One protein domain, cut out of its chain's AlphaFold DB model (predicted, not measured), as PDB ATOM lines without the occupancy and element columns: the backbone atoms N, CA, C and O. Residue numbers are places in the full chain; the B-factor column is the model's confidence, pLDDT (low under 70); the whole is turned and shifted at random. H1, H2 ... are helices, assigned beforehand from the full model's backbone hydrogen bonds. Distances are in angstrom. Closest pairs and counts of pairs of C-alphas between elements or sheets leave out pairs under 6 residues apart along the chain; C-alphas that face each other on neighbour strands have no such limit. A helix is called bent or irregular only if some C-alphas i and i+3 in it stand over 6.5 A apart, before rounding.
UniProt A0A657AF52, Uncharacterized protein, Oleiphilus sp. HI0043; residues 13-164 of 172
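AT A GLANCE: This is residues 13 to 164 of the 172 residues of an uncharacterized protein of Oleiphilus sp. HI0043 (UniProt A0A657AF52). Three long helices, H3, H4b and H6, lie side by side in a flat, loosely built row, each running opposite to its neighbour. H1 and H2 pack slantwise on the outer side of H3, while short H5 fills in beside H6 at one end of the row. At the other end the first arm of bent H4, H4a, turns off nearly square. The printed part has 152 residues with six named helices, H1 to H6, and no named strand: all helix. It is loose, with a radius of gyration of the C-alphas of 19.6 A and spans of 68 by 39 by 20 A.

HOW THE PARTS SIT: H1, residues 13 to 27, touches H3, residues 45 to 69, with residues 22 to 26 alone; the closest C-alphas, of Leu 22 and Ala 58, are 5.4 A apart, at a steep tilt of 51 degrees. H2, residues 30 to 41, is apart from H1 and forms a helical hairpin with H3, at a steep tilt of 44 degrees; the closest C-alphas, of Leu 37 and Pro 47, are 5.1 A apart. H4, residues 80 to 117, was assigned as one helix by its hydrogen bonds, but is bent: C-alphas 91 and 94 are 6.9 A apart, and its arms H4a, residues 80 to 91, and H4b, residues 94 to 117, are about perpendicular at 81 degrees. H4a is irregular, with C-alphas 85 and 88 6.51 A apart, and is close to H3 but not clearly touching. H4b touches H3 at a shallow tilt of 28 degrees, opposite ways, closest at the C-alphas of Ile 60 and Phe 99, 6.5 A. H4b, H5, residues 122 to 131, and H6, residues 135 to 162, form a bundle, helices set side by side. H4b and H6 run opposite ways at 7 degrees, a shallow tilt, with the C-alphas of Phe 101 and Ser 156 closest at 6.1 A. H5 and H6 form a helical hairpin; the C-alphas of Ala 129 and Ala 138, the closest, are 5.1 A apart. H3 and H6 are apart. Every O i to N i+4 pair is within hydrogen-bond range in H1, H2, H5 and H6, against 20 of 21 in H3, 4 of 8 in H4a and 16 of 20 in H4b.

IN THESE COORDINATES: H1 begins at C-alpha 13, (97.937, 119.397, 156.466), and is 21.4 A long; H2 is 16.0 A and H3 36.1 A. H4a is 16.0 A; H4b is 34.6 A, with a kink of 37 degrees near residue 111. H5 is 14.6 A, and H6, 40.2 A, ends at C-alpha 162, (138.153, 117.879, 159.342).

THE WHOLE: The two C-alphas farthest apart, of Asp 76 and Leu 133, are 68.5 A apart. The printed part has no cut. No link is long; the one from H3 to H4, 10 residues, is short and the others are tight. Mean pLDDT of the printed part is 88.0, and residues 13, 14 and 164 are under 70.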
ATOM      1  N   GLY A  13      98.407 120.750 156.810       69.56
ATOM      2  CA  GLY A  13      97.937 119.397 156.466       69.56
ATOM      3  C   GLY A  13      99.008 118.487 155.849       69.56
ATOM      4  O   GLY A  13      99.208 117.366 156.307       69.56
ATOM      5  N   SER A  14      99.768 118.986 154.868       69.44
ATOM      6  CA  SER A  14     100.854 118.221 154.226       69.44
ATOM      7  C   SER A  14     101.986 117.885 155.207       69.44
ATOM      8  O   SER A  14     102.606 116.821 155.119       69.44
ATOM      9  N   ARG A  15     102.203 118.746 156.211       70.25
ATOM     10  CA  ARG A  15     103.176 118.508 157.282       70.25
ATOM     11  C   ARG A  15     102.759 117.366 158.212       70.25
ATOM     12  O   ARG A  15     103.621 116.579 158.592       70.25
ATOM     13  N   TYR A  16     101.477 117.253 158.567       76.06
ATOM     14  CA  TYR A  16     100.990 116.123 159.372       76.06
ATOM     15  C   TYR A  16     101.153 114.797 158.629       76.06
ATOM     16  O   TYR A  16     101.684 113.850 159.205       76.06
ATOM     17  N   LEU A  17     100.784 114.756 157.344       76.50
ATOM     18  CA  LEU A  17     100.930 113.555 156.520       76.50
ATOM     19  C   LEU A  17     102.398 113.133 156.381       76.50
ATOM     20  O   LEU A  17     102.740 111.974 156.603       76.50
ATOM     21  N   SER A  18     103.281 114.088 156.082       74.38
ATOM     22  CA  SER A  18     104.717 113.825 155.955       74.38
ATOM     23  C   SER A  18     105.325 113.369 157.281       74.38
ATOM     24  O   SER A  18     106.116 112.432 157.308       74.38
ATOM     25  N   HIS A  19     104.931 113.982 158.402       77.56
ATOM     26  CA  HIS A  19     105.379 113.557 159.726       77.56
ATOM     27  C   HIS A  19     104.917 112.135 160.054       77.56
ATOM     28  O   HIS A  19     105.721 111.330 160.514       77.56
ATOM     29  N   PHE A  20     103.650 111.812 159.788       80.56
ATOM     30  CA  PHE A  20     103.107 110.474 159.996       80.56
ATOM     31  C   PHE A  20     103.877 109.425 159.185       80.56
ATOM     32  O   PHE A  20     104.356 108.448 159.755       80.56
ATOM     33  N   LEU A  21     104.088 109.669 157.888       78.44
ATOM     34  CA  LEU A  21     104.820 108.754 157.009       78.44
ATOM     35  C   LEU A  21     106.255 108.511 157.500       78.44
ATOM     36  O   LEU A  21     106.715 107.375 157.539       78.44
ATOM     37  N   LEU A  22     106.950 109.556 157.952       76.75
ATOM     38  CA  LEU A  22     108.307 109.430 158.495       76.75
ATOM     39  C   LEU A  22     108.357 108.671 159.818       76.75
ATOM     40  O   LEU A  22     109.309 107.933 160.058       76.75
ATOM     41  N   VAL A  23     107.355 108.858 160.680       80.94
ATOM     42  CA  VAL A  23     107.245 108.094 161.924       80.94
ATOM     43  C   VAL A  23     107.044 106.620 161.600       80.94
ATOM     44  O   VAL A  23     107.776 105.801 162.139       80.94
ATOM     45  N   VAL A  24     106.143 106.287 160.673       81.56
ATOM     46  CA  VAL A  24     105.917 104.898 160.246       81.56
ATOM     47  C   VAL A  24     107.198 104.276 159.681       81.56
ATOM     48  O   VAL A  24     107.617 103.227 160.163       81.56
ATOM     49  N   LEU A  25     107.872 104.941 158.732       79.56
ATOM     50  CA  LEU A  25     109.106 104.422 158.124       79.56
ATOM     51  C   LEU A  25     110.247 104.229 159.136       79.56
ATOM     52  O   LEU A  25     111.087 103.351 158.945       79.56
ATOM     53  N   ARG A  26     110.298 105.043 160.196       80.81
ATOM     54  CA  ARG A  26     111.323 104.947 161.245       80.81
ATOM     55  C   ARG A  26     110.984 103.914 162.321       80.81
ATOM     56  O   ARG A  26     111.897 103.365 162.925       80.81
ATOM     57  N   SER A  27     109.701 103.688 162.597       82.62
ATOM     58  CA  SER A  27     109.261 102.741 163.629       82.62
ATOM     59  C   SER A  27     109.427 101.285 163.202       82.62
ATOM     60  O   SER A  27     109.555 100.417 164.060       82.62
ATOM     61  N   ILE A  28     109.417 101.013 161.895       85.31
ATOM     62  CA  ILE A  28     109.662  99.669 161.370       85.31
ATOM     63  C   ILE A  28     111.179  99.430 161.339       85.31
ATOM     64  O   ILE A  28     111.893 100.220 160.713       85.31
ATOM     65  N   PRO A  29     111.684  98.354 161.972       85.94
ATOM     66  CA  PRO A  29     113.081  97.967 161.852       85.94
ATOM     67  C   PRO A  29     113.448  97.715 160.392       85.94
ATOM     68  O   PRO A  29     112.714  97.059 159.654       85.94
ATOM     69  N   GLU A  30     114.612  98.185 159.975       89.75
ATOM     70  CA  GLU A  30     115.090  98.013 158.604       89.75
ATOM     71  C   GLU A  30     115.175  96.550 158.156       89.75
ATOM     72  O   GLU A  30     114.784  96.249 157.032       89.75
ATOM     73  N   LEU A  31     115.563  95.628 159.044       89.50
ATOM     74  CA  LEU A  31     115.591  94.189 158.761       89.50
ATOM     75  C   LEU A  31     114.212  93.670 158.339       89.50
ATOM     76  O   LEU A  31     114.113  92.843 157.437       89.50
ATOM     77  N   MET A  32     113.141  94.188 158.950       92.94
ATOM     78  CA  MET A  32     111.770  93.831 158.581       92.94
ATOM     79  C   MET A  32     111.408  94.378 157.200       92.94
ATOM     80  O   MET A  32     110.790  93.667 156.412       92.94
ATOM     81  N   LEU A  33     111.820  95.609 156.873       92.50
ATOM     82  CA  LEU A  33     111.611  96.171 155.533       92.50
ATOM     83  C   LEU A  33     112.362  95.372 154.466       92.50
ATOM     84  O   LEU A  33     111.786  95.074 153.422       92.50
ATOM     85  N   VAL A  34     113.617  95.001 154.734       94.12
ATOM     86  CA  VAL A  34     114.409  94.153 153.834       94.12
ATOM     87  C   VAL A  34     113.717  92.811 153.640       94.12
ATOM     88  O   VAL A  34     113.505  92.405 152.504       94.12
ATOM     89  N   PHE A  35     113.309  92.155 154.727       93.12
ATOM     90  CA  PHE A  35     112.641  90.857 154.682       93.12
ATOM     91  C   PHE A  35     111.339  90.889 153.867       93.12
ATOM     92  O   PHE A  35     111.153  90.076 152.964       93.12
ATOM     93  N   VAL A  36     110.460  91.867 154.117       93.94
ATOM     94  CA  VAL A  36     109.205  92.021 153.363       93.94
ATOM     95  C   VAL A  36     109.479  92.285 151.880       93.94
ATOM     96  O   VAL A  36     108.857  91.666 151.019       93.94
ATOM     97  N   LEU A  37     110.435  93.163 151.558       94.56
ATOM     98  CA  LEU A  37     110.779  93.464 150.166       94.56
ATOM     99  C   LEU A  37     111.458  92.285 149.458       94.56
ATOM    100  O   LEU A  37     111.238  92.104 148.263       94.56
ATOM    101  N   LEU A  38     112.233  91.462 150.170       94.19
ATOM    102  CA  LEU A  38     112.797  90.221 149.632       94.19
ATOM    103  C   LEU A  38     111.694  89.231 149.250       94.19
ATOM    104  O   LEU A  38     111.768  88.635 148.181       94.19
ATOM    105  N   ILE A  39     110.645  89.096 150.069       93.81
ATOM    106  CA  ILE A  39     109.486  88.247 149.740       93.81
ATOM    107  C   ILE A  39     108.756  88.776 148.498       93.81
ATOM    108  O   ILE A  39     108.341  87.996 147.645       93.81
ATOM    109  N   MET A  40     108.602  90.097 148.378       94.88
ATOM    110  CA  MET A  40     107.863  90.713 147.271       94.88
ATOM    111  C   MET A  40     108.630  90.735 145.943       94.88
ATOM    112  O   MET A  40     108.020  90.585 144.888       94.88
ATOM    113  N   MET A  41     109.942  90.979 145.975       93.94
ATOM    114  CA  MET A  41     110.768  91.213 144.778       93.94
ATOM    115  C   MET A  41     111.729  90.056 144.465       93.94
ATOM    116  O   MET A  41     112.369  90.066 143.415       93.94
ATOM    117  N   GLY A  42     111.847  89.076 145.362       90.12
ATOM    118  CA  GLY A  42     112.762  87.944 145.249       90.12
ATOM    119  C   GLY A  42     114.167  88.201 145.823       90.12
ATOM    120  O   GLY A  42     114.529  89.338 146.152       90.12
ATOM    121  N   PRO A  43     114.987  87.135 145.934       86.88
ATOM    122  CA  PRO A  43     116.321  87.192 146.523       86.88
ATOM    123  C   PRO A  43     117.279  87.984 145.629       86.88
ATOM    124  O   PRO A  43     117.747  87.510 144.596       86.88
ATOM    125  N   SER A  44     117.562  89.225 146.013       90.38
ATOM    126  CA  SER A  44     118.494  90.099 145.301       90.38
ATOM    127  C   SER A  44     118.990  91.228 146.205       90.38
ATOM    128  O   SER A  44     118.514  91.413 147.325       90.38
ATOM    129  N   MET A  45     119.946  92.019 145.715       91.50
ATOM    130  CA  MET A  45     120.450  93.185 146.452       91.50
ATOM    131  C   MET A  45     119.490  94.387 146.401       91.50
ATOM    132  O   MET A  45     119.579  95.294 147.226       91.50
ATOM    133  N   VAL A  46     118.547  94.397 145.453       94.06
ATOM    134  CA  VAL A  46     117.641  95.532 145.212       94.06
ATOM    135  C   VAL A  46     116.706  95.799 146.407       94.06
ATOM    136  O   VAL A  46     116.673  96.948 146.855       94.06
ATOM    137  N   PRO A  47     116.018  94.798 146.998       93.69
ATOM    138  CA  PRO A  47     115.237  94.952 148.229       93.69
ATOM    139  C   PRO A  47     116.006  95.606 149.366       93.69
ATOM    140  O   PRO A  47     115.491  96.513 150.017       93.69
ATOM    141  N   ALA A  48     117.257  95.184 149.567       93.38
ATOM    142  CA  ALA A  48     118.111  95.726 150.611       93.38
ATOM    143  C   ALA A  48     118.411  97.210 150.370       93.38
ATOM    144  O   ALA A  48     118.217  98.032 151.263       93.38
ATOM    145  N   ILE A  49     118.806  97.574 149.145       93.25
ATOM    146  CA  ILE A  49     119.087  98.968 148.776       93.25
ATOM    147  C   ILE A  49     117.847  99.843 148.980       93.25
ATOM    148  O   ILE A  49     117.956 100.931 149.551       93.25
ATOM    149  N   VAL A  50     116.672  99.381 148.548       93.56
ATOM    150  CA  VAL A  50     115.413 100.131 148.679       93.56
ATOM    151  C   VAL A  50     115.018 100.287 150.148       93.56
ATOM    152  O   VAL A  50     114.765 101.411 150.582       93.56
ATOM    153  N   ALA A  51     115.020  99.203 150.929       93.00
ATOM    154  CA  ALA A  51     114.691  99.227 152.354       93.00
ATOM    155  C   ALA A  51     115.591 100.198 153.129       93.00
ATOM    156  O   ALA A  51     115.098 101.096 153.817       93.00
ATOM    157  N   LEU A  52     116.909 100.056 152.961       92.75
ATOM    158  CA  LEU A  52     117.904 100.885 153.633       92.75
ATOM    159  C   LEU A  52     117.778 102.349 153.212       92.75
ATOM    160  O   LEU A  52     117.824 103.232 154.070       92.75
ATOM    161  N   SER A  53     117.571 102.620 151.919       91.56
ATOM    162  CA  SER A  53     117.400 103.983 151.402       91.56
ATOM    163  C   SER A  53     116.146 104.653 151.956       91.56
ATOM    164  O   SER A  53     116.193 105.825 152.333       91.56
ATOM    165  N   LEU A  54     115.031 103.921 152.037       90.56
ATOM    166  CA  LEU A  54     113.778 104.430 152.591       90.56
ATOM    167  C   LEU A  54     113.908 104.712 154.090       90.56
ATOM    168  O   LEU A  54     113.602 105.822 154.529       90.56
ATOM    169  N   HIS A  55     114.408 103.746 154.863       90.88
ATOM    170  CA  HIS A  55     114.547 103.873 156.313       90.88
ATOM    171  C   HIS A  55     115.535 104.987 156.697       90.88
ATOM    172  O   HIS A  55     115.186 105.941 157.402       90.88
ATOM    173  N   ASN A  56     116.759 104.939 156.161       90.75
ATOM    174  CA  ASN A  56     117.788 105.935 156.461       90.75
ATOM    175  C   ASN A  56     117.447 107.309 155.869       90.75
ATOM    176  O   ASN A  56     117.697 108.338 156.504       90.75
ATOM    177  N   GLY A  57     116.815 107.348 154.693       89.69
ATOM    178  CA  GLY A  57     116.307 108.576 154.088       89.69
ATOM    179  C   GLY A  57     115.248 109.259 154.955       89.69
ATOM    180  O   GLY A  57     115.312 110.477 155.138       89.69
ATOM    181  N   ALA A  58     114.326 108.494 155.550       88.06
ATOM    182  CA  ALA A  58     113.325 109.015 156.479       88.06
ATOM    183  C   ALA A  58     113.967 109.609 157.744       88.06
ATOM    184  O   ALA A  58     113.611 110.717 158.160       88.06
ATOM    185  N   ILE A  59     114.964 108.929 158.319       87.50
ATOM    186  CA  ILE A  59     115.703 109.429 159.488       87.50
ATOM    187  C   ILE A  59     116.422 110.742 159.160       87.50
ATOM    188  O   ILE A  59     116.255 111.729 159.879       87.50
ATOM    189  N   ILE A  60     117.195 110.785 158.070       89.12
ATOM    190  CA  ILE A  60     117.934 111.991 157.669       89.12
ATOM    191  C   ILE A  60     116.965 113.137 157.373       89.12
ATOM    192  O   ILE A  60     117.196 114.265 157.813       89.12
ATOM    193  N   ALA A  61     115.861 112.860 156.672       86.31
ATOM    194  CA  ALA A  61     114.836 113.856 156.395       86.31
ATOM    195  C   ALA A  61     114.273 114.440 157.696       86.31
ATOM    196  O   ALA A  61     114.247 115.661 157.838       86.31
ATOM    197  N   HIS A  62     113.896 113.594 158.660       84.44
ATOM    198  CA  HIS A  62     113.394 114.024 159.966       84.44
ATOM    199  C   HIS A  62     114.398 114.896 160.724       84.44
ATOM    200  O   HIS A  62     114.049 115.984 161.184       84.44
ATOM    201  N   LEU A  63     115.657 114.462 160.813       86.25
ATOM    202  CA  LEU A  63     116.703 115.192 161.529       86.25
ATOM    203  C   LEU A  63     116.990 116.558 160.895       86.25
ATOM    204  O   LEU A  63     117.056 117.566 161.599       86.25
ATOM    205  N   ILE A  64     117.087 116.623 159.565       86.44
ATOM    206  CA  ILE A  64     117.308 117.884 158.847       86.44
ATOM    207  C   ILE A  64     116.079 118.787 158.894       86.44
ATOM    208  O   ILE A  64     116.222 119.997 159.060       86.44
ATOM    209  N   GLY A  65     114.874 118.221 158.823       83.50
ATOM    210  CA  GLY A  65     113.629 118.960 159.012       83.50
ATOM    211  C   GLY A  65     113.482 119.532 160.425       83.50
ATOM    212  O   GLY A  65     112.857 120.574 160.603       83.50
ATOM    213  N   ASN A  66     114.064 118.891 161.441       82.50
ATOM    214  CA  ASN A  66     114.139 119.444 162.794       82.50
ATOM    215  C   ASN A  66     115.197 120.550 162.877       82.50
ATOM    216  O   ASN A  66     114.910 121.626 163.398       82.50
ATOM    217  N   ALA A  67     116.380 120.329 162.299       84.44
ATOM    218  CA  ALA A  67     117.442 121.332 162.241       84.44
ATOM    219  C   ALA A  67     117.004 122.604 161.493       84.44
ATOM    220  O   ALA A  67     117.339 123.711 161.915       84.44
ATOM    221  N   SER A  68     116.197 122.472 160.433       84.50
ATOM    222  CA  SER A  68     115.683 123.611 159.670       84.50
ATOM    223  C   SER A  68     114.742 124.501 160.482       84.50
ATOM    224  O   SER A  68     114.679 125.699 160.221       84.50
ATOM    225  N   ARG A  69     114.027 123.954 161.479       81.44
ATOM    226  CA  ARG A  69     113.139 124.738 162.360       81.44
ATOM    227  C   ARG A  69     113.896 125.654 163.316       81.44
ATOM    228  O   ARG A  69     113.337 126.653 163.749       81.44
ATOM    229  N   ASN A  70     115.152 125.334 163.613       82.56
ATOM    230  CA  ASN A  70     115.996 126.125 164.506       82.56
ATOM    231  C   ASN A  70     116.731 127.264 163.775       82.56
ATOM    232  O   ASN A  70     117.430 128.055 164.410       82.56
ATOM    233  N   LEU A  71     116.593 127.366 162.447       85.00
ATOM    234  CA  LEU A  71     117.200 128.444 161.674       85.00
ATOM    235  C   LEU A  71     116.432 129.752 161.878       85.00
ATOM    236  O   LEU A  71     115.245 129.849 161.574       85.00
ATOM    237  N   LYS A  72     117.141 130.788 162.332       85.88
ATOM    238  CA  LYS A  72     116.645 132.168 162.314       85.88
ATOM    239  C   LYS A  72     116.931 132.780 160.942       85.88
ATOM    240  O   LYS A  72     118.097 132.878 160.537       85.88
ATOM    241  N   LEU A  73     115.865 133.146 160.235       86.31
ATOM    242  CA  LEU A  73     115.919 133.827 158.940       86.31
ATOM    243  C   LEU A  73     115.895 135.344 159.142       86.31
ATOM    244  O   LEU A  73     115.309 135.837 160.110       86.31
ATOM    245  N   ARG A  74     116.543 136.080 158.235       85.19
ATOM    246  CA  ARG A  74     116.490 137.550 158.218       85.19
ATOM    247  C   ARG A  74     115.103 138.007 157.736       85.19
ATOM    248  O   ARG A  74     114.419 137.266 157.038       85.19
ATOM    249  N   GLN A  75     114.662 139.207 158.119       82.50
ATOM    250  CA  GLN A  75     113.315 139.697 157.768       82.50
ATOM    251  C   GLN A  75     113.114 139.888 156.254       82.50
ATOM    252  O   GLN A  75     112.012 139.709 155.745       82.50
ATOM    253  N   ASP A  76     114.187 140.209 155.542       87.50
ATOM    254  CA  ASP A  76     114.286 140.384 154.089       87.50
ATOM    255  C   ASP A  76     114.771 139.108 153.371       87.50
ATOM    256  O   ASP A  76     115.225 139.171 152.227       87.50
ATOM    257  N   ALA A  77     114.713 137.949 154.035       85.62
ATOM    258  CA  ALA A  77     115.068 136.680 153.418       85.62
ATOM    259  C   ALA A  77     114.207 136.422 152.163       85.62
ATOM    260  O   ALA A  77     112.998 136.702 152.164       85.62
ATOM    261  N   PRO A  78     114.800 135.870 151.086       84.00
ATOM    262  CA  PRO A  78     114.051 135.499 149.894       84.00
ATOM    263  C   PRO A  78     112.962 134.472 150.234       84.00
ATOM    264  O   PRO A  78     112.974 133.842 151.289       84.00
ATOM    265  N   LYS A  79     111.997 134.279 149.332       83.81
ATOM    266  CA  LYS A  79     110.909 133.298 149.498       83.81
ATOM    267  C   LYS A  79     111.012 132.179 148.462       83.81
ATOM    268  O   LYS A  79     111.711 132.301 147.456       83.81
ATOM    269  N   GLY A  80     110.303 131.078 148.712       83.56
ATOM    270  CA  GLY A  80     110.184 129.966 147.767       83.56
ATOM    271  C   GLY A  80     111.523 129.287 147.461       83.56
ATOM    272  O   GLY A  80     112.318 129.023 148.362       83.56
ATOM    273  N   ILE A  81     111.778 128.997 146.184       84.31
ATOM    274  CA  ILE A  81     112.951 128.213 145.772       84.31
ATOM    275  C   ILE A  81     114.281 128.921 146.056       84.31
ATOM    276  O   ILE A  81     115.269 128.261 146.363       84.31
ATOM    277  N   ASN A  82     114.299 130.256 146.046       87.19
ATOM    278  CA  ASN A  82     115.508 131.021 146.347       87.19
ATOM    279  C   ASN A  82     115.903 130.891 147.824       87.19
ATOM    280  O   ASN A  82     117.078 130.694 148.123       87.19
ATOM    281  N   LEU A  83     114.924 130.902 148.739       86.56
ATOM    282  CA  LEU A  83     115.152 130.618 150.162       86.56
ATOM    283  C   LEU A  83     115.736 129.220 150.363       86.56
ATOM    284  O   LEU A  83     116.705 129.034 151.100       86.56
ATOM    285  N   TYR A  84     115.137 128.236 149.691       84.56
ATOM    286  CA  TYR A  84     115.551 126.841 149.760       84.56
ATOM    287  C   TYR A  84     116.994 126.666 149.269       84.56
ATOM    288  O   TYR A  84     117.842 126.157 150.003       84.56
ATOM    289  N   SER A  85     117.288 127.106 148.047       86.31
ATOM    290  CA  SER A  85     118.559 126.821 147.379       86.31
ATOM    291  C   SER A  85     119.723 127.632 147.940       86.31
ATOM    292  O   SER A  85     120.810 127.081 148.096       86.31
ATOM    293  N   TYR A  86     119.509 128.908 148.280       86.06
ATOM    294  CA  TYR A  86     120.607 129.832 148.587       86.06
ATOM    295  C   TYR A  86     120.777 130.164 150.071       86.06
ATOM    296  O   TYR A  86     121.868 130.564 150.466       86.06
ATOM    297  N   GLU A  87     119.760 129.969 150.914       87.19
ATOM    298  CA  GLU A  87     119.876 130.267 152.349       87.19
ATOM    299  C   GLU A  87     119.780 129.008 153.211       87.19
ATOM    300  O   GLU A  87     120.659 128.741 154.030       87.19
ATOM    301  N   VAL A  88     118.742 128.195 153.014       87.50
ATOM    302  CA  VAL A  88     118.475 127.041 153.883       87.50
ATOM    303  C   VAL A  88     119.402 125.865 153.562       87.50
ATOM    304  O   VAL A  88     120.062 125.353 154.470       87.50
ATOM    305  N   THR A  89     119.508 125.454 152.289       88.12
ATOM    306  CA  THR A  89     120.352 124.308 151.887       88.12
ATOM    307  C   THR A  89     121.815 124.493 152.299       88.12
ATOM    308  O   THR A  89     122.348 123.595 152.954       88.12
ATOM    309  N   PRO A  90     122.478 125.632 152.006       88.19
ATOM    310  CA  PRO A  90     123.895 125.791 152.329       88.19
ATOM    311  C   PRO A  90     124.157 125.768 153.840       88.19
ATOM    312  O   PRO A  90     125.168 125.228 154.289       88.19
ATOM    313  N   ARG A  91     123.221 126.290 154.647       87.62
ATOM    314  CA  ARG A  91     123.324 126.293 156.116       87.62
ATOM    315  C   ARG A  91     123.111 124.903 156.720       87.62
ATOM    316  O   ARG A  91     123.770 124.562 157.700       87.62
ATOM    317  N   LEU A  92     122.243 124.082 156.126       88.25
ATOM    318  CA  LEU A  92     121.979 122.705 156.568       88.25
ATOM    319  C   LEU A  92     122.925 121.665 155.958       88.25
ATOM    320  O   LEU A  92     122.920 120.511 156.380       88.25
ATOM    321  N   TYR A  93     123.770 122.055 155.004       88.12
ATOM    322  CA  TYR A  93     124.672 121.133 154.318       88.12
ATOM    323  C   TYR A  93     125.653 120.434 155.271       88.12
ATOM    324  O   TYR A  93     125.873 119.229 155.181       88.12
ATOM    325  N   ARG A  94     126.200 121.177 156.239       86.69
ATOM    326  CA  ARG A  94     127.113 120.633 157.257       86.69
ATOM    327  C   ARG A  94     126.453 119.547 158.122       86.69
ATOM    328  O   ARG A  94     126.964 118.427 158.121       86.69
ATOM    329  N   PRO A  95     125.331 119.808 158.825       85.88
ATOM    330  CA  PRO A  95     124.662 118.758 159.590       85.88
ATOM    331  C   PRO A  95     124.154 117.617 158.700       85.88
ATOM    332  O   PRO A  95     124.195 116.466 159.122       85.88
ATOM    333  N   PHE A  96     123.754 117.891 157.452       88.31
ATOM    334  CA  PHE A  96     123.388 116.843 156.494       88.31
ATOM    335  C   PHE A  96     124.541 115.872 156.229       88.31
ATOM    336  O   PHE A  96     124.351 114.666 156.375       88.31
ATOM    337  N   LEU A  97     125.739 116.377 155.924       89.19
ATOM    338  CA  LEU A  97     126.924 115.533 155.760       89.19
ATOM    339  C   LEU A  97     127.250 114.750 157.036       89.19
ATOM    340  O   LEU A  97     127.603 113.576 156.958       89.19
ATOM    341  N   ALA A  98     127.108 115.372 158.209       86.31
ATOM    342  CA  ALA A  98     127.363 114.707 159.485       86.31
ATOM    343  C   ALA A  98     126.447 113.488 159.677       86.31
ATOM    344  O   ALA A  98     126.929 112.397 159.985       86.31
ATOM    345  N   PHE A  99     125.144 113.661 159.434       87.62
ATOM    346  CA  PHE A  99     124.179 112.567 159.503       87.62
ATOM    347  C   PHE A  99     124.403 111.526 158.412       87.62
ATOM    348  O   PHE A  99     124.257 110.343 158.693       87.62
ATOM    349  N   LEU A 100     124.795 111.936 157.205       89.75
ATOM    350  CA  LEU A 100     125.082 111.010 156.115       89.75
ATOM    351  C   LEU A 100     126.248 110.077 156.467       89.75
ATOM    352  O   LEU A 100     126.097 108.866 156.364       89.75
ATOM    353  N   PHE A 101     127.372 110.614 156.953       88.06
ATOM    354  CA  PHE A 101     128.515 109.791 157.370       88.06
ATOM    355  C   PHE A 101     128.199 108.915 158.580       88.06
ATOM    356  O   PHE A 101     128.664 107.785 158.654       88.06
ATOM    357  N   TYR A 102     127.416 109.424 159.534       86.56
ATOM    358  CA  TYR A 102     126.952 108.611 160.655       86.56
ATOM    359  C   TYR A 102     126.068 107.449 160.182       86.56
ATOM    360  O   TYR A 102     126.249 106.319 160.616       86.56
ATOM    361  N   ARG A 103     125.125 107.699 159.267       90.56
ATOM    362  CA  ARG A 103     124.234 106.653 158.747       90.56
ATOM    363  C   ARG A 103     124.967 105.667 157.853       90.56
ATOM    364  O   ARG A 103     124.674 104.488 157.921       90.56
ATOM    365  N   TRP A 104     125.952 106.118 157.084       89.31
ATOM    366  CA  TRP A 104     126.828 105.244 156.305       89.31
ATOM    367  C   TRP A 104     127.556 104.216 157.185       89.31
ATOM    368  O   TRP A 104     127.588 103.034 156.860       89.31
ATOM    369  N   GLU A 105     128.093 104.662 158.322       88.62
ATOM    370  CA  GLU A 105     128.727 103.805 159.332       88.62
ATOM    371  C   GLU A 105     127.750 102.746 159.878       88.62
ATOM    372  O   GLU A 105     128.085 101.568 159.998       88.62
ATOM    373  N   VAL A 106     126.516 103.168 160.162       89.12
ATOM    374  CA  VAL A 106     125.440 102.303 160.664       89.12
ATOM    375  C   VAL A 106     125.007 101.273 159.609       89.12
ATOM    376  O   VAL A 106     125.046 100.083 159.903       89.12
ATOM    377  N   ILE A 107     124.765 101.700 158.364       91.12
ATOM    378  CA  ILE A 107     124.386 100.825 157.239       91.12
ATOM    379  C   ILE A 107     125.444  99.747 156.985       91.12
ATOM    380  O   ILE A 107     125.116  98.593 156.712       91.12
ATOM    381  N   LEU A 108     126.733 100.092 157.075       88.94
ATOM    382  CA  LEU A 108     127.803  99.111 156.897       88.94
ATOM    383  C   LEU A 108     127.801  98.045 157.995       88.94
ATOM    384  O   LEU A 108     127.977  96.865 157.694       88.94
ATOM    385  N   ARG A 109     127.533  98.430 159.245       89.19
ATOM    386  CA  ARG A 109     127.383  97.485 160.357       89.19
ATOM    387  C   ARG A 109     126.157  96.594 160.177       89.19
ATOM    388  O   ARG A 109     126.245  95.385 160.367       89.19
ATOM    389  N   GLU A 110     125.037  97.184 159.784       90.25
ATOM    390  CA  GLU A 110     123.777  96.486 159.524       90.25
ATOM    391  C   GLU A 110     123.906  95.488 158.368       90.25
ATOM    392  O   GLU A 110     123.372  94.382 158.444       90.25
ATOM    393  N   SER A 111     124.714  95.808 157.350       89.94
ATOM    394  CA  SER A 111     124.978  94.909 156.222       89.94
ATOM    395  C   SER A 111     125.571  93.555 156.631       89.94
ATOM    396  O   SER A 111     125.337  92.565 155.943       89.94
ATOM    397  N   ALA A 112     126.276  93.475 157.767       89.31
ATOM    398  CA  ALA A 112     126.764  92.203 158.298       89.31
ATOM    399  C   ALA A 112     125.614  91.294 158.767       89.31
ATOM    400  O   ALA A 112     125.693  90.080 158.619       89.31
ATOM    401  N   ILE A 113     124.532  91.873 159.291       90.12
ATOM    402  CA  ILE A 113     123.344  91.135 159.743       90.12
ATOM    403  C   ILE A 113     122.450  90.778 158.549       90.12
ATOM    404  O   ILE A 113     121.864  89.700 158.519       90.12
ATOM    405  N   LEU A 114     122.389  91.641 157.525       91.62
ATOM    406  CA  LEU A 114     121.641  91.368 156.288       91.62
ATOM    407  C   LEU A 114     122.109  90.104 155.560       91.62
ATOM    408  O   LEU A 114     121.322  89.500 154.834       91.62
ATOM    409  N   GLY A 115     123.357  89.691 155.781       88.81
ATOM    410  CA  GLY A 115     123.889  88.428 155.285       88.81
ATOM    411  C   GLY A 115     123.042  87.213 155.647       88.81
ATOM    412  O   GLY A 115     122.789  86.381 154.782       88.81
ATOM    413  N   ILE A 116     122.520  87.189 156.876       88.50
ATOM    414  CA  ILE A 116     121.679  86.108 157.414       88.50
ATOM    415  C   ILE A 116     120.342  86.015 156.660       88.50
ATOM    416  O   ILE A 116     119.727  84.960 156.562       88.50
ATOM    417  N   LEU A 117     119.875  87.123 156.077       90.19
ATOM    418  CA  LEU A 117     118.657  87.150 155.259       90.19
ATOM    419  C   LEU A 117     118.900  86.671 153.813       90.19
ATOM    420  O   LEU A 117     118.026  86.837 152.962       90.19
ATOM    421  N   GLY A 118     120.084  86.130 153.505       86.56
ATOM    422  CA  GLY A 118     120.459  85.693 152.158       86.56
ATOM    423  C   GLY A 118     120.857  86.837 151.217       86.56
ATOM    424  O   GLY A 118     120.937  86.651 150.001       86.56
ATOM    425  N   VAL A 119     121.096  88.044 151.745       91.69
ATOM    426  CA  VAL A 119     121.563  89.184 150.944       91.69
ATOM    427  C   VAL A 119     123.078  89.107 150.795       91.69
ATOM    428  O   VAL A 119     123.798  89.172 151.789       91.69
ATOM    429  N   HIS A 120     123.561  89.054 149.550       90.50
ATOM    430  CA  HIS A 120     124.983  88.966 149.198       90.50
ATOM    431  C   HIS A 120     125.794  90.152 149.754       90.50
ATOM    432  O   HIS A 120     125.941  91.202 149.129       90.50
ATOM    433  N   THR A 121     126.322  89.965 150.956       92.50
ATOM    434  CA  THR A 121     127.111  90.915 151.749       92.50
ATOM    435  C   THR A 121     128.293  90.168 152.367       92.50
ATOM    436  O   THR A 121     128.369  88.944 152.284       92.50
ATOM    437  N   LEU A 122     129.217  90.863 153.038       91.75
ATOM    438  CA  LEU A 122     130.266  90.174 153.807       91.75
ATOM    439  C   LEU A 122     129.675  89.236 154.869       91.75
ATOM    440  O   LEU A 122     130.189  88.138 155.065       91.75
ATOM    441  N   GLY A 123     128.561  89.639 155.486       92.62
ATOM    442  CA  GLY A 123     127.829  88.816 156.442       92.62
ATOM    443  C   GLY A 123     127.341  87.495 155.855       92.62
ATOM    444  O   GLY A 123     127.404  86.482 156.533       92.62
ATOM    445  N   PHE A 124     126.928  87.480 154.583       94.25
ATOM    446  CA  PHE A 124     126.444  86.270 153.909       94.25
ATOM    447  C   PHE A 124     127.535  85.204 153.803       94.25
ATOM    448  O   PHE A 124     127.297  84.031 154.061       94.25
ATOM    449  N   TYR A 125     128.760  85.611 153.469       94.88
ATOM    450  CA  TYR A 125     129.884  84.677 153.393       94.88
ATOM    451  C   TYR A 125     130.336  84.195 154.773       94.88
ATOM    452  O   TYR A 125     130.797  83.062 154.898       94.88
ATOM    453  N   VAL A 126     130.220  85.044 155.801       94.62
ATOM    454  CA  VAL A 126     130.459  84.634 157.193       94.62
ATOM    455  C   VAL A 126     129.442  83.569 157.597       94.62
ATOM    456  O   VAL A 126     129.843  82.517 158.084       94.62
ATOM    457  N   ASP A 127     128.157  83.828 157.355       94.50
ATOM    458  CA  ASP A 127     127.045  82.933 157.678       94.50
ATOM    459  C   ASP A 127     127.182  81.585 156.954       94.50
ATOM    460  O   ASP A 127     127.248  80.538 157.593       94.50
ATOM    461  N   SER A 128     127.423  81.614 155.641       94.81
ATOM    462  CA  SER A 128     127.682  80.418 154.831       94.81
ATOM    463  C   SER A 128     128.890  79.606 155.328       94.81
ATOM    464  O   SER A 128     128.844  78.378 155.358       94.81
ATOM    465  N   ALA A 129     129.970  80.255 155.783       95.25
ATOM    466  CA  ALA A 129     131.116  79.541 156.351       95.25
ATOM    467  C   ALA A 129     130.788  78.853 157.691       95.25
ATOM    468  O   ALA A 129     131.352  77.795 157.982       95.25
ATOM    469  N   PHE A 130     129.888  79.431 158.496       94.94
ATOM    470  CA  PHE A 130     129.369  78.786 159.703       94.94
ATOM    471  C   PHE A 130     128.442  77.614 159.376       94.94
ATOM    472  O   PHE A 130     128.582  76.564 160.004       94.94
ATOM    473  N   GLU A 131     127.558  77.755 158.386       95.19
ATOM    474  CA  GLU A 131     126.680  76.671 157.922       95.19
ATOM    475  C   GLU A 131     127.480  75.467 157.400       95.19
ATOM    476  O   GLU A 131     127.135  74.320 157.675       95.19
ATOM    477  N   GLU A 132     128.600  75.714 156.715       96.75
ATOM    478  CA  GLU A 132     129.511  74.665 156.243       96.75
ATOM    479  C   GLU A 132     130.420  74.081 157.349       96.75
ATOM    480  O   GLU A 132     131.230  73.198 157.063       96.75
ATOM    481  N   LEU A 133     130.323  74.555 158.602       96.25
ATOM    482  CA  LEU A 133     131.191  74.196 159.742       96.25
ATOM    483  C   LEU A 133     132.685  74.504 159.522       96.25
ATOM    484  O   LEU A 133     133.575  73.858 160.084       96.25
ATOM    485  N   ARG A 134     132.989  75.518 158.708       96.81
ATOM    486  CA  ARG A 134     134.353  75.883 158.292       96.81
ATOM    487  C   ARG A 134     134.827  77.090 159.081       96.81
ATOM    488  O   ARG A 134     134.951  78.209 158.575       96.81
ATOM    489  N   PHE A 135     135.063  76.837 160.367       95.50
ATOM    490  CA  PHE A 135     135.379  77.859 161.368       95.50
ATOM    491  C   PHE A 135     136.668  78.634 161.072       95.50
ATOM    492  O   PHE A 135     136.776  79.800 161.443       95.50
ATOM    493  N   ASP A 136     137.619  78.024 160.363       96.31
ATOM    494  CA  ASP A 136     138.822  78.677 159.845       96.31
ATOM    495  C   ASP A 136     138.469  79.830 158.889       96.31
ATOM    496  O   ASP A 136     138.930  80.962 159.070       96.31
ATOM    497  N   ARG A 137     137.586  79.574 157.913       95.56
ATOM    498  CA  ARG A 137     137.106  80.602 156.981       95.56
ATOM    499  C   ARG A 137     136.193  81.604 157.673       95.56
ATOM    500  O   ARG A 137     136.332  82.798 157.419       95.56
ATOM    501  N   ALA A 138     135.306  81.150 158.558       95.50
ATOM    502  CA  ALA A 138     134.413  82.037 159.300       95.50
ATOM    503  C   ALA A 138     135.206  83.063 160.132       95.50
ATOM    504  O   ALA A 138     134.958  84.265 160.037       95.50
ATOM    505  N   LEU A 139     136.223  82.612 160.877       96.44
ATOM    506  CA  LEU A 139     137.074  83.482 161.690       96.44
ATOM    507  C   LEU A 139     137.853  84.486 160.829       96.44
ATOM    508  O   LEU A 139     137.913  85.669 161.167       96.44
ATOM    509  N   PHE A 140     138.400  84.046 159.693       96.75
ATOM    510  CA  PHE A 140     139.073  84.940 158.750       96.75
ATOM    511  C   PHE A 140     138.131  86.032 158.217       96.75
ATOM    512  O   PHE A 140     138.475  87.215 158.249       96.75
ATOM    513  N   LEU A 141     136.923  85.664 157.781       95.00
ATOM    514  CA  LEU A 141     135.938  86.615 157.261       95.00
ATOM    515  C   LEU A 141     135.436  87.590 158.338       95.00
ATOM    516  O   LEU A 141     135.257  88.777 158.052       95.00
ATOM    517  N   ILE A 142     135.268  87.127 159.581       94.56
ATOM    518  CA  ILE A 142     134.943  87.988 160.726       94.56
ATOM    519  C   ILE A 142     136.055  89.013 160.955       94.56
ATOM    520  O   ILE A 142     135.764  90.202 161.091       94.56
ATOM    521  N   LEU A 143     137.323  88.586 160.963       96.12
ATOM    522  CA  LEU A 143     138.464  89.487 161.150       96.12
ATOM    523  C   LEU A 143     138.545  90.542 160.042       96.12
ATOM    524  O   LEU A 143     138.729  91.724 160.334       96.12
ATOM    525  N   VAL A 144     138.354  90.140 158.782       94.75
ATOM    526  CA  VAL A 144     138.319  91.063 157.637       94.75
ATOM    527  C   VAL A 144     137.182  92.076 157.783       94.75
ATOM    528  O   VAL A 144     137.404  93.278 157.634       94.75
ATOM    529  N   THR A 145     135.978  91.615 158.127       92.50
ATOM    530  CA  THR A 145     134.807  92.485 158.318       92.50
ATOM    531  C   THR A 145     135.016  93.454 159.484       92.50
ATOM    532  O   THR A 145     134.707  94.641 159.373       92.50
ATOM    533  N   ALA A 146     135.605  92.991 160.589       93.12
ATOM    534  CA  ALA A 146     135.941  93.829 161.735       93.12
ATOM    535  C   ALA A 146     136.974  94.907 161.372       93.12
ATOM    536  O   ALA A 146     136.786  96.077 161.711       93.12
ATOM    537  N   LEU A 147     138.032  94.543 160.640       94.62
ATOM    538  CA  LEU A 147     139.056  95.486 160.191       94.62
ATOM    539  C   LEU A 147     138.471  96.546 159.250       94.62
ATOM    540  O   LEU A 147     138.769  97.733 159.394       94.62
ATOM    541  N   LEU A 148     137.601  96.132 158.325       92.19
ATOM    542  CA  LEU A 148     136.914  97.034 157.406       92.19
ATOM    543  C   LEU A 148     136.010  98.019 158.157       92.19
ATOM    544  O   LEU A 148     136.073  99.220 157.892       92.19
ATOM    545  N   ASN A 149     135.247  97.546 159.146       90.88
ATOM    546  CA  ASN A 149     134.436  98.415 160.000       90.88
ATOM    547  C   ASN A 149     135.303  99.431 160.759       90.88
ATOM    548  O   ASN A 149     135.020 100.624 160.728       90.88
ATOM    549  N   ILE A 150     136.415  99.003 161.368       91.44
ATOM    550  CA  ILE A 150     137.338  99.911 162.072       91.44
ATOM    551  C   ILE A 150     137.921 100.968 161.124       91.44
ATOM    552  O   ILE A 150     138.043 102.143 161.497       91.44
ATOM    553  N   LEU A 151     138.287 100.569 159.904       91.50
ATOM    554  CA  LEU A 151     138.818 101.473 158.888       91.50
ATOM    555  C   LEU A 151     137.778 102.534 158.508       91.50
ATOM    556  O   LEU A 151     138.077 103.729 158.546       91.50
ATOM    557  N   VAL A 152     136.552 102.109 158.200       88.88
ATOM    558  CA  VAL A 152     135.435 102.996 157.857       88.88
ATOM    559  C   VAL A 152     135.104 103.935 159.011       88.88
ATOM    560  O   VAL A 152     134.959 105.138 158.784       88.88
ATOM    561  N   ASP A 153     135.021 103.427 160.238       87.31
ATOM    562  CA  ASP A 153     134.753 104.229 161.432       87.31
ATOM    563  C   ASP A 153     135.830 105.311 161.599       87.31
ATOM    564  O   ASP A 153     135.547 106.472 161.906       87.31
ATOM    565  N   THR A 154     137.094 104.952 161.369       87.88
ATOM    566  CA  THR A 154     138.233 105.867 161.506       87.88
ATOM    567  C   THR A 154     138.247 106.929 160.410       87.88
ATOM    568  O   THR A 154     138.417 108.112 160.719       87.88
ATOM    569  N   LEU A 155     137.985 106.546 159.159       87.06
ATOM    570  CA  LEU A 155     137.822 107.477 158.040       87.06
ATOM    571  C   LEU A 155     136.648 108.430 158.283       87.06
ATOM    572  O   LEU A 155     136.804 109.647 158.176       87.06
ATOM    573  N   SER A 156     135.500 107.895 158.700       83.44
ATOM    574  CA  SER A 156     134.294 108.668 159.006       83.44
ATOM    575  C   SER A 156     134.549 109.670 160.131       83.44
ATOM    576  O   SER A 156     134.232 110.854 159.995       83.44
ATOM    577  N   ARG A 157     135.211 109.254 161.220       83.00
ATOM    578  CA  ARG A 157     135.649 110.162 162.296       83.00
ATOM    579  C   ARG A 157     136.620 111.231 161.794       83.00
ATOM    580  O   ARG A 157     136.475 112.394 162.172       83.00
ATOM    581  N   GLY A 158     137.585 110.869 160.949       82.94
ATOM    582  CA  GLY A 158     138.551 111.800 160.362       82.94
ATOM    583  C   GLY A 158     137.880 112.880 159.509       82.94
ATOM    584  O   GLY A 158     138.140 114.071 159.697       82.94
ATOM    585  N   ILE A 159     136.952 112.480 158.638       81.62
ATOM    586  CA  ILE A 159     136.180 113.388 157.783       81.62
ATOM    587  C   ILE A 159     135.293 114.310 158.631       81.62
ATOM    588  O   ILE A 159     135.320 115.530 158.442       81.62
ATOM    589  N   ARG A 160     134.571 113.764 159.624       77.94
ATOM    590  CA  ARG A 160     133.730 114.550 160.547       77.94
ATOM    591  C   ARG A 160     134.544 115.607 161.307       77.94
ATOM    592  O   ARG A 160     134.117 116.761 161.384       77.94
ATOM    593  N   ARG A 161     135.742 115.250 161.796       78.81
ATOM    594  CA  ARG A 161     136.665 116.181 162.476       78.81
ATOM    595  C   ARG A 161     137.172 117.278 161.541       78.81
ATOM    596  O   ARG A 161     137.121 118.452 161.904       78.81
ATOM    597  N   LYS A 162     137.618 116.921 160.329       76.94
ATOM    598  CA  LYS A 162     138.153 117.879 159.342       76.94
ATOM    599  C   LYS A 162     137.105 118.907 158.913       76.94
ATOM    600  O   LYS A 162     137.416 120.086 158.772       76.94
ATOM    601  N   LEU A 163     135.853 118.478 158.774       73.31
ATOM    602  CA  LEU A 163     134.724 119.343 158.426       73.31
ATOM    603  C   LEU A 163     134.162 120.136 159.628       73.31
ATOM    604  O   LEU A 163     133.169 120.848 159.468       73.31
ATOM    605  N   ARG A 164     134.779 120.041 160.823       67.75
ATOM    606  CA  ARG A 164     134.291 120.624 162.091       67.75
ATOM    607  C   ARG A 164     132.810 120.318 162.341       67.75
ATOM    608  O   ARG A 164     132.071 121.151 162.860       67.75
TER     609      ARG A 164